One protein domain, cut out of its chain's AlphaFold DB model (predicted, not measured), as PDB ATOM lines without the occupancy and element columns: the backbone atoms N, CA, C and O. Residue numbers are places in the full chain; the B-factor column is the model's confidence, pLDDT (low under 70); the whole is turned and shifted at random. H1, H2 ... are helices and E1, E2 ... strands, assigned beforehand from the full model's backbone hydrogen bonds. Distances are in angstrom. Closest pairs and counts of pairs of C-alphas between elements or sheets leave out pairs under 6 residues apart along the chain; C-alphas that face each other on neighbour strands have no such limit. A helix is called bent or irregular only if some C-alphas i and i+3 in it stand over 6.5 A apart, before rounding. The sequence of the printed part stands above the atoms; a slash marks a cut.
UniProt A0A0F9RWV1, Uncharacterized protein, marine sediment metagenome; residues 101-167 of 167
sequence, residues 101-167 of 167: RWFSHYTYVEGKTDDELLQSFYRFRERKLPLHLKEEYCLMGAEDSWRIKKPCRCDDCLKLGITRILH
ATOM      1  N   ARG A 101      71.320  64.378 101.502       88.94
ATOM      2  CA  ARG A 101      72.326  64.276 102.566       88.94
ATOM      3  C   ARG A 101      73.658  64.789 102.022       88.94
ATOM      4  O   ARG A 101      73.795  64.942 100.811       88.94
ATOM      5  N   TRP A 102      74.626  65.023 102.907       86.19
ATOM      6  CA  TRP A 102      75.988  65.423 102.541       86.19
ATOM      7  C   TRP A 102      76.579  64.500 101.476       86.19
ATOM      8  O   TRP A 102      76.912  63.355 101.782       86.19
ATOM      9  N   PHE A 103      76.668  65.006 100.242       85.69
ATOM     10  CA  PHE A 103      77.146  64.288  99.063       85.69
ATOM     11  C   PHE A 103      76.526  62.894  98.894       85.69
ATOM     12  O   PHE A 103      77.211  61.981  98.471       85.69
ATOM     13  N   SER A 104      75.260  62.681  99.265       90.75
ATOM     14  CA  SER A 104      74.575  61.399  99.049       90.75
ATOM     15  C   SER A 104      73.066  61.603  99.084       90.75
ATOM     16  O   SER A 104      72.439  61.669 100.145       90.75
ATOM     17  N   HIS A 105      72.467  61.752  97.912       94.69
ATOM     18  CA  HIS A 105      71.050  62.073  97.769       94.69
ATOM     19  C   HIS A 105      70.300  60.824  97.344       94.69
ATOM     20  O   HIS A 105      70.815  60.051  96.541       94.69
ATOM     21  N   TYR A 106      69.109  60.591  97.880       96.44
ATOM     22  CA  TYR A 106      68.391  59.352  97.607       96.44
ATOM     23  C   TYR A 106      66.900  59.560  97.398       96.44
ATOM     24  O   TYR A 106      66.314  60.511  97.906       96.44
ATOM     25  N   THR A 107      66.300  58.630  96.667       97.12
ATOM     26  CA  THR A 107      64.851  58.484  96.519       97.12
ATOM     27  C   THR A 107      64.499  56.997  96.476       97.12
ATOM     28  O   THR A 107      65.391  56.140  96.473       97.12
ATOM     29  N   TYR A 108      63.214  56.659  96.482       96.56
ATOM     30  CA  TYR A 108      62.769  55.272  96.401       96.56
ATOM     31  C   TYR A 108      62.844  54.723  94.974       96.56
ATOM     32  O   TYR A 108      62.680  55.442  93.991       96.56
ATOM     33  N   VAL A 109      63.088  53.416  94.855       90.44
ATOM     34  CA  VAL A 109      63.014  52.727  93.562       90.44
ATOM     35  C   VAL A 109      61.545  52.548  93.175       90.44
ATOM     36  O   VAL A 109      60.795  51.887  93.891       90.44
ATOM     37  N   GLU A 110      61.161  53.120  92.033       89.44
ATOM     38  CA  GLU A 110      59.792  53.094  91.484       89.44
ATOM     39  C   GLU A 110      59.723  52.448  90.091       89.44
ATOM     40  O   GLU A 110      58.867  52.781  89.283       89.44
ATOM     41  N   GLY A 111      60.675  51.573  89.756       89.12
ATOM     42  CA  GLY A 111      60.760  50.975  88.416       89.12
ATOM     43  C   GLY A 111      61.308  51.907  87.327       89.12
ATOM     44  O   GLY A 111      61.412  51.488  86.181       89.12
ATOM     45  N   LYS A 112      61.714  53.132  87.686       91.81
ATOM     46  CA  LYS A 112      62.381  54.085  86.788       91.81
ATOM     47  C   LYS A 112      63.740  53.563  86.308       91.81
ATOM     48  O   LYS A 112      64.546  53.043  87.098       91.81
ATOM     49  N   THR A 113      64.000  53.771  85.024       94.75
ATOM     50  CA  THR A 113      65.314  53.646  84.389       94.75
ATOM     51  C   THR A 113      66.310  54.641  84.992       94.75
ATOM     52  O   THR A 113      65.939  55.591  85.684       94.75
ATOM     53  N   ASP A 114      67.602  54.423  84.751       94.56
ATOM     54  CA  ASP A 114      68.641  55.327  85.255       94.56
ATOM     55  C   ASP A 114      68.506  56.745  84.670       94.56
ATOM     56  O   ASP A 114      68.694  57.719  85.401       94.56
ATOM     57  N   ASP A 115      68.096  56.871  83.404       95.25
ATOM     58  CA  ASP A 115      67.860  58.166  82.757       95.25
ATOM     59  C   ASP A 115      66.663  58.901  83.373       95.25
ATOM     60  O   ASP A 115      66.755  60.089  83.680       95.25
ATOM     61  N   GLU A 116      65.557  58.199  83.636       95.50
ATOM     62  CA  GLU A 116      64.388  58.779  84.313       95.50
ATOM     63  C   GLU A 116      64.721  59.240  85.738       95.50
ATOM     64  O   GLU A 116      64.255  60.294  86.180       95.50
ATOM     65  N   LEU A 117      65.558  58.485  86.458       94.88
ATOM     66  CA  LEU A 117      66.038  58.874  87.785       94.88
ATOM     67  C   LEU A 117      66.933  60.111  87.732       94.88
ATOM     68  O   LEU A 117      66.769  61.012  88.554       94.88
ATOM     69  N   LEU A 118      67.858  60.177  86.773       95.25
ATOM     70  CA  LEU A 118      68.709  61.350  86.589       95.25
ATOM     71  C   LEU A 118      67.877  62.579  86.235       95.25
ATOM     72  O   LEU A 118      68.051  63.629  86.850       95.25
ATOM     73  N   GLN A 119      66.921  62.449  85.315       95.56
ATOM     74  CA  GLN A 119      66.003  63.537  84.988       95.56
ATOM     75  C   GLN A 119      65.175  63.976  86.202       95.56
ATOM     76  O   GLN A 119      65.031  65.176  86.432       95.56
ATOM     77  N   SER A 120      64.678  63.036  87.010       96.12
ATOM     78  CA  SER A 120      63.980  63.356  88.261       96.12
ATOM     79  C   SER A 120      64.866  64.150  89.225       96.12
ATOM     80  O   SER A 120      64.424  65.145  89.808       96.12
ATOM     81  N   PHE A 121      66.135  63.758  89.363       96.25
ATOM     82  CA  PHE A 121      67.092  64.476  90.201       96.25
ATOM     83  C   PHE A 121      67.412  65.872  89.662       96.25
ATOM     84  O   PHE A 121      67.480  66.825  90.439       96.25
ATOM     85  N   TYR A 122      67.558  66.026  88.344       96.06
ATOM     86  CA  TYR A 122      67.766  67.335  87.728       96.06
ATOM     87  C   TYR A 122      66.567  68.258  87.933       96.06
ATOM     88  O   TYR A 122      66.772  69.389  88.365       96.06
ATOM     89  N   ARG A 123      65.331  67.769  87.758       97.00
ATOM     90  CA  ARG A 123      64.121  68.549  88.073       97.00
ATOM     91  C   ARG A 123      64.111  69.006  89.531       97.00
ATOM     92  O   ARG A 123      63.835  70.169  89.807       97.00
ATOM     93  N   PHE A 124      64.445  68.115  90.470       96.69
ATOM     94  CA  PHE A 124      64.601  68.478  91.881       96.69
ATOM     95  C   PHE A 124      65.634  69.594  92.079       96.69
ATOM     96  O   PHE A 124      65.336  70.624  92.690       96.69
ATOM     97  N   ARG A 125      66.837  69.411  91.528       95.50
ATOM     98  CA  ARG A 125      67.936  70.374  91.621       95.50
ATOM     99  C   ARG A 125      67.534  71.729  91.047       95.50
ATOM    100  O   ARG A 125      67.768  72.737  91.698       95.50
ATOM    101  N   GLU A 126      66.911  71.765  89.877       96.12
ATOM    102  CA  GLU A 126      66.457  72.997  89.223       96.12
ATOM    103  C   GLU A 126      65.436  73.763  90.068       96.12
ATOM    104  O   GLU A 126      65.532  74.984  90.168       96.12
ATOM    105  N   ARG A 127      64.516  73.067  90.753       96.56
ATOM    106  CA  ARG A 127      63.574  73.709  91.687       96.56
ATOM    107  C   ARG A 127      64.271  74.312  92.906       96.56
ATOM    108  O   ARG A 127      63.873  75.374  93.377       96.56
ATOM    109  N   LYS A 128      65.283  73.630  93.449       96.44
ATOM    110  CA  LYS A 128      65.964  74.035  94.692       96.44
ATOM    111  C   LYS A 128      67.141  74.986  94.473       96.44
ATOM    112  O   LYS A 128      67.499  75.711  95.396       96.44
ATOM    113  N   LEU A 129      67.733  75.022  93.280       95.88
ATOM    114  CA  LEU A 129      68.895  75.857  92.974       95.88
ATOM    115  C   LEU A 129      68.632  77.357  93.202       95.88
ATOM    116  O   LEU A 129      69.465  77.986  93.848       95.88
ATOM    117  N   PRO A 130      67.487  77.947  92.799       97.00
ATOM    118  CA  PRO A 130      67.184  79.339  93.126       97.00
ATOM    119  C   PRO A 130      67.105  79.613  94.633       97.00
ATOM    120  O   PRO A 130      67.531  80.676  95.072       97.00
ATOM    121  N   LEU A 131      66.588  78.665  95.424       96.19
ATOM    122  CA  LEU A 131      66.534  78.778  96.888       96.19
ATOM    123  C   LEU A 131      67.939  78.701  97.490       96.19
ATOM    124  O   LEU A 131      68.271  79.435  98.415       96.19
ATOM    125  N   HIS A 132      68.791  77.843  96.930       95.06
ATOM    126  CA  HIS A 132      70.186  77.731  97.333       95.06
ATOM    127  C   HIS A 132      70.986  79.003  97.069       95.06
ATOM    128  O   HIS A 132      71.711  79.456  97.948       95.06
ATOM    129  N   LEU A 133      70.795  79.624  95.904       94.31
ATOM    130  CA  LEU A 133      71.436  80.895  95.555       94.31
ATOM    131  C   LEU A 133      70.989  82.064  96.447       94.31
ATOM    132  O   LEU A 133      71.689  83.069  96.523       94.31
ATOM    133  N   LYS A 134      69.838  81.937  97.115       96.75
ATOM    134  CA  LYS A 134      69.337  82.885  98.121       96.75
ATOM    135  C   LYS A 134      69.708  82.505  99.557       96.75
ATOM    136  O   LYS A 134      69.231  83.145 100.484       96.75
ATOM    137  N   GLU A 135      70.502  81.449  99.745       93.62
ATOM    138  CA  GLU A 135      70.862  80.888 101.057       93.62
ATOM    139  C   GLU A 135      69.661  80.364 101.875       93.62
ATOM    140  O   GLU A 135      69.770  80.080 103.064       93.62
ATOM    141  N   GLU A 136      68.516  80.147 101.225       94.12
ATOM    142  CA  GLU A 136      67.294  79.617 101.844       94.12
ATOM    143  C   GLU A 136      67.304  78.079 101.909       94.12
ATOM    144  O   GLU A 136      66.534  77.467 102.651       94.12
ATOM    145  N   TYR A 137      68.170  77.426 101.122       92.75
ATOM    146  CA  TYR A 137      68.241  75.969 101.033       92.75
ATOM    147  C   TYR A 137      69.670  75.460 100.805       92.75
ATOM    148  O   TYR A 137      70.361  75.866  99.875       92.75
ATOM    149  N   CYS A 138      70.130  74.508 101.617       91.75
ATOM    150  CA  CYS A 138      71.425  73.867 101.391       91.75
ATOM    151  C   CYS A 138      71.255  72.638 100.488       91.75
ATOM    152  O   CYS A 138      70.578  71.684 100.873       91.75
ATOM    153  N   LEU A 139      71.873  72.650  99.301       92.88
ATOM    154  CA  LEU A 139      71.824  71.543  98.337       92.88
ATOM    155  C   LEU A 139      72.771  70.382  98.681       92.88
ATOM    156  O   LEU A 139      72.622  69.289  98.135       92.88
ATOM    157  N   MET A 140      73.671  70.575  99.651       92.25
ATOM    158  CA  MET A 140      74.523  69.524 100.219       92.25
ATOM    159  C   MET A 140      75.383  68.797  99.166       92.25
ATOM    160  O   MET A 140      75.651  67.602  99.318       92.25
ATOM    161  N   GLY A 141      75.793  69.496  98.102       91.19
ATOM    162  CA  GLY A 141      76.564  68.950  96.985       91.19
ATOM    163  C   GLY A 141      75.733  68.572  95.755       91.19
ATOM    164  O   GLY A 141      76.311  68.193  94.738       91.19
ATOM    165  N   ALA A 142      74.401  68.688  95.793       92.44
ATOM    166  CA  ALA A 142      73.556  68.459  94.617       92.44
ATOM    167  C   ALA A 142      73.754  69.531  93.524       92.44
ATOM    168  O   ALA A 142      73.432  69.309  92.356       92.44
ATOM    169  N   GLU A 143      74.289  70.698  93.879       92.50
ATOM    170  CA  GLU A 143      74.666  71.777  92.968       92.50
ATOM    171  C   GLU A 143      75.825  71.390  92.026       92.50
ATOM    172  O   GLU A 143      75.836  71.843  90.873       92.50
ATOM    173  N   ASP A 144      76.718  70.493  92.471       90.75
ATOM    174  CA  ASP A 144      77.934  70.047  91.780       90.75
ATOM    175  C   ASP A 144      77.625  69.074  90.630       90.75
ATOM    176  O   ASP A 144      77.831  67.859  90.722       90.75
ATOM    177  N   SER A 145      77.158  69.602  89.497       85.12
ATOM    178  CA  SER A 145      76.746  68.785  88.344       85.12
ATOM    179  C   SER A 145      77.832  67.835  87.830       85.12
ATOM    180  O   SER A 145      77.524  66.722  87.414       85.12
ATOM    181  N   TRP A 146      79.102  68.234  87.914       84.06
ATOM    182  CA  TRP A 146      80.258  67.431  87.503       84.06
ATOM    183  C   TRP A 146      80.488  66.182  88.372       84.06
ATOM    184  O   TRP A 146      81.201  65.268  87.956       84.06
ATOM    185  N   ARG A 147      79.896  66.119  89.574       84.62
ATOM    186  CA  ARG A 147      79.944  64.941  90.456       84.62
ATOM    187  C   ARG A 147      78.802  63.967  90.206       84.62
ATOM    188  O   ARG A 147      78.903  62.816  90.631       84.62
ATOM    189  N   ILE A 148      77.725  64.413  89.556       87.06
ATOM    190  CA  ILE A 148      76.531  63.602  89.322       87.06
ATOM    191  C   ILE A 148      76.899  62.477  88.358       87.06
ATOM    192  O   ILE A 148      77.124  62.680  87.168       87.06
ATOM    193  N   LYS A 149      76.985  61.271  88.914       85.44
ATOM    194  CA  LYS A 149      77.202  60.024  88.183       85.44
ATOM    195  C   LYS A 149      75.881  59.280  88.033       85.44
ATOM    196  O   LYS A 149      74.861  59.676  88.599       85.44
ATOM    197  N   LYS A 150      75.931  58.160  87.309       90.75
ATOM    198  CA  LYS A 150      74.821  57.210  87.222       90.75
ATOM    199  C   LYS A 150      74.258  56.868  88.616       90.75
ATOM    200  O   LYS A 150      75.048  56.767  89.566       90.75
ATOM    201  N   PRO A 151      72.937  56.661  88.746       93.38
ATOM    202  CA  PRO A 151      72.336  56.234  90.000       93.38
ATOM    203  C   PRO A 151      72.989  54.951  90.530       93.38
ATOM    204  O   PRO A 151      73.322  54.031  89.782       93.38
ATOM    205  N   CYS A 152      73.200  54.890  91.839       92.62
ATOM    206  CA  CYS A 152      73.811  53.747  92.494       92.62
ATOM    207  C   CYS A 152      72.824  52.583  92.609       92.62
ATOM    208  O   CYS A 152      71.690  52.747  93.065       92.62
ATOM    209  N   ARG A 153      73.301  51.390  92.242       86.69
ATOM    210  CA  ARG A 153      72.559  50.123  92.264       86.69
ATOM    211  C   ARG A 153      73.272  49.043  93.088       86.69
ATOM    212  O   ARG A 153      73.143  47.866  92.784       86.69
ATOM    213  N   CYS A 154      74.073  49.425  94.085       92.12
ATOM    214  CA  CYS A 154      74.722  48.439  94.950       92.12
ATOM    215  C   CYS A 154      73.692  47.661  95.786       92.12
ATOM    216  O   CYS A 154      72.587  48.151  96.040       92.12
ATOM    217  N   ASP A 155      74.083  46.477  96.258       94.25
ATOM    218  CA  ASP A 155      73.213  45.578  97.025       94.25
ATOM    219  C   ASP A 155      72.572  46.259  98.236       94.25
ATOM    220  O   ASP A 155      71.405  46.020  98.532       94.25
ATOM    221  N   ASP A 156      73.300  47.143  98.918       93.00
ATOM    222  CA  ASP A 156      72.781  47.847 100.091       93.00
ATOM    223  C   ASP A 156      71.677  48.844  99.723       93.00
ATOM    224  O   ASP A 156      70.665  48.937 100.416       93.00
ATOM    225  N   CYS A 157      71.823  49.562  98.605       92.31
ATOM    226  CA  CYS A 157      70.766  50.432  98.090       92.31
ATOM    227  C   CYS A 157      69.524  49.630  97.701       92.31
ATOM    228  O   CYS A 157      68.410  50.005  98.072       92.31
ATOM    229  N   LEU A 158      69.723  48.504  97.012       91.06
ATOM    230  CA  LEU A 158      68.635  47.635  96.570       91.06
ATOM    231  C   LEU A 158      67.887  47.005  97.751       91.06
ATOM    232  O   LEU A 158      66.660  47.051  97.774       91.06
ATOM    233  N   LYS A 159      68.601  46.503  98.769       93.38
ATOM    234  CA  LYS A 159      68.006  45.965 100.007       93.38
ATOM    235  C   LYS A 159      67.162  47.001 100.746       93.38
ATOM    236  O   LYS A 159      66.130  46.661 101.313       93.38
ATOM    237  N   LEU A 160      67.589  48.263 100.724       91.62
ATOM    238  CA  LEU A 160      66.853  49.380 101.320       91.62
ATOM    239  C   LEU A 160      65.707  49.894 100.427       91.62
ATOM    240  O   LEU A 160      64.953  50.773 100.846       91.62
ATOM    241  N   GLY A 161      65.567  49.383  99.199       94.06
ATOM    242  CA  GLY A 161      64.557  49.827  98.240       94.06
ATOM    243  C   GLY A 161      64.740  51.279  97.784       94.06
ATOM    244  O   GLY A 161      63.756  51.931  97.424       94.06
ATOM    245  N   ILE A 162      65.974  51.791  97.822       95.00
ATOM    246  CA  ILE A 162      66.332  53.159  97.433       95.00
ATOM    247  C   ILE A 162      67.335  53.158  96.281       95.00
ATOM    248  O   ILE A 162      68.067  52.199  96.052       95.00
ATOM    249  N   THR A 163      67.409  54.282  95.587       95.06
ATOM    250  CA  THR A 163      68.513  54.616  94.689       95.06
ATOM    251  C   THR A 163      69.216  55.854  95.219       95.06
ATOM    252  O   THR A 163      68.589  56.690  95.875       95.06
ATOM    253  N   ARG A 164      70.522  55.968  94.978       94.44
ATOM    254  CA  ARG A 164      71.316  57.112  95.435       94.44
ATOM    255  C   ARG A 164      72.080  57.764  94.294       94.44
ATOM    256  O   ARG A 164      72.574  57.075  93.411       94.44
ATOM    257  N   ILE A 165      72.247  59.073  94.366       92.94
ATOM    258  CA  ILE A 165      73.155  59.859  93.532       92.94
ATOM    259  C   ILE A 165      74.236  60.430  94.453       92.94
ATOM    260  O   ILE A 165      73.950  60.799  95.593       92.94
ATOM    261  N   LEU A 166      75.477  60.465  93.960       84.69
ATOM    262  CA  LEU A 166      76.694  60.777  94.729       84.69
ATOM    263  C   LEU A 166      77.065  59.732  95.807       84.69
ATOM    264  O   LEU A 166      77.811  60.038  96.722       84.69
ATOM    265  N   HIS A 167      76.565  58.497  95.706       81.81
ATOM    266  CA  HIS A 167      76.889  57.407  96.641       81.81
ATOM    267  C   HIS A 167      78.277  56.812  96.411       81.81
ATOM    268  O   HIS A 167      78.598  56.524  95.235       81.81
TER     269      HIS A 167
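AT A GLANCE: This is residues 101 to 167 of the 167 residues of an uncharacterized protein of marine sediment metagenome (UniProt A0A0F9RWV1). What is the shape? One long, kinked helix, H1, reaches beyond a small two-strand ribbon, E1 and E2, and residues 134 to 154 fold back to short H2 beside E2. What is printed? The 67 residues hold E1, H1, H2, E2 in chain order, mixed in class, under half in named elements; the sheet E1 - E2 is antiparallel. The whole is compact, radius of gyration of the C-alphas 12.1 A, but elongated, 37 by 21 by 19 A.

HOW THE PARTS SIT: Do the strands pair? E1, residues 105 to 108, and E2, residues 162 to 165, are antiparallel at 152 degrees; N 105 and O 165, 2.9 A, are within hydrogen-bond range. Where are the helices? H1, residues 114 to 133, is near both strands through residues 114 to 121, with 7 pairs of C-alphas within 10 A for E2. H2, residues 155 to 159, is apart from E1 and H1; its closest C-alpha pair with E2 is Cys 157 and Thr 163, 5.8 A. Every O i to N i+4 pair is within range in H2, 14 of 16 in H1.

IN THESE COORDINATES: Where does E1 begin? C-alpha 105 is at (71.050, 62.073, 97.769); E1 spans 10.8 A. Is H1 straight? Its 27.7 A have a kink of 35 degrees near residue 127, and it is only just irregular: C-alphas 127 and 130 are 6.8 A apart. What follows? H2 spans 6.0 A and E2 10.3 A, ending at (73.155, 59.859, 93.532).

THE WHOLE: Which link is long? H1 to H2, 21 residues. Any cut or low confidence? The printed part has no cut, and no printed residue is under 70.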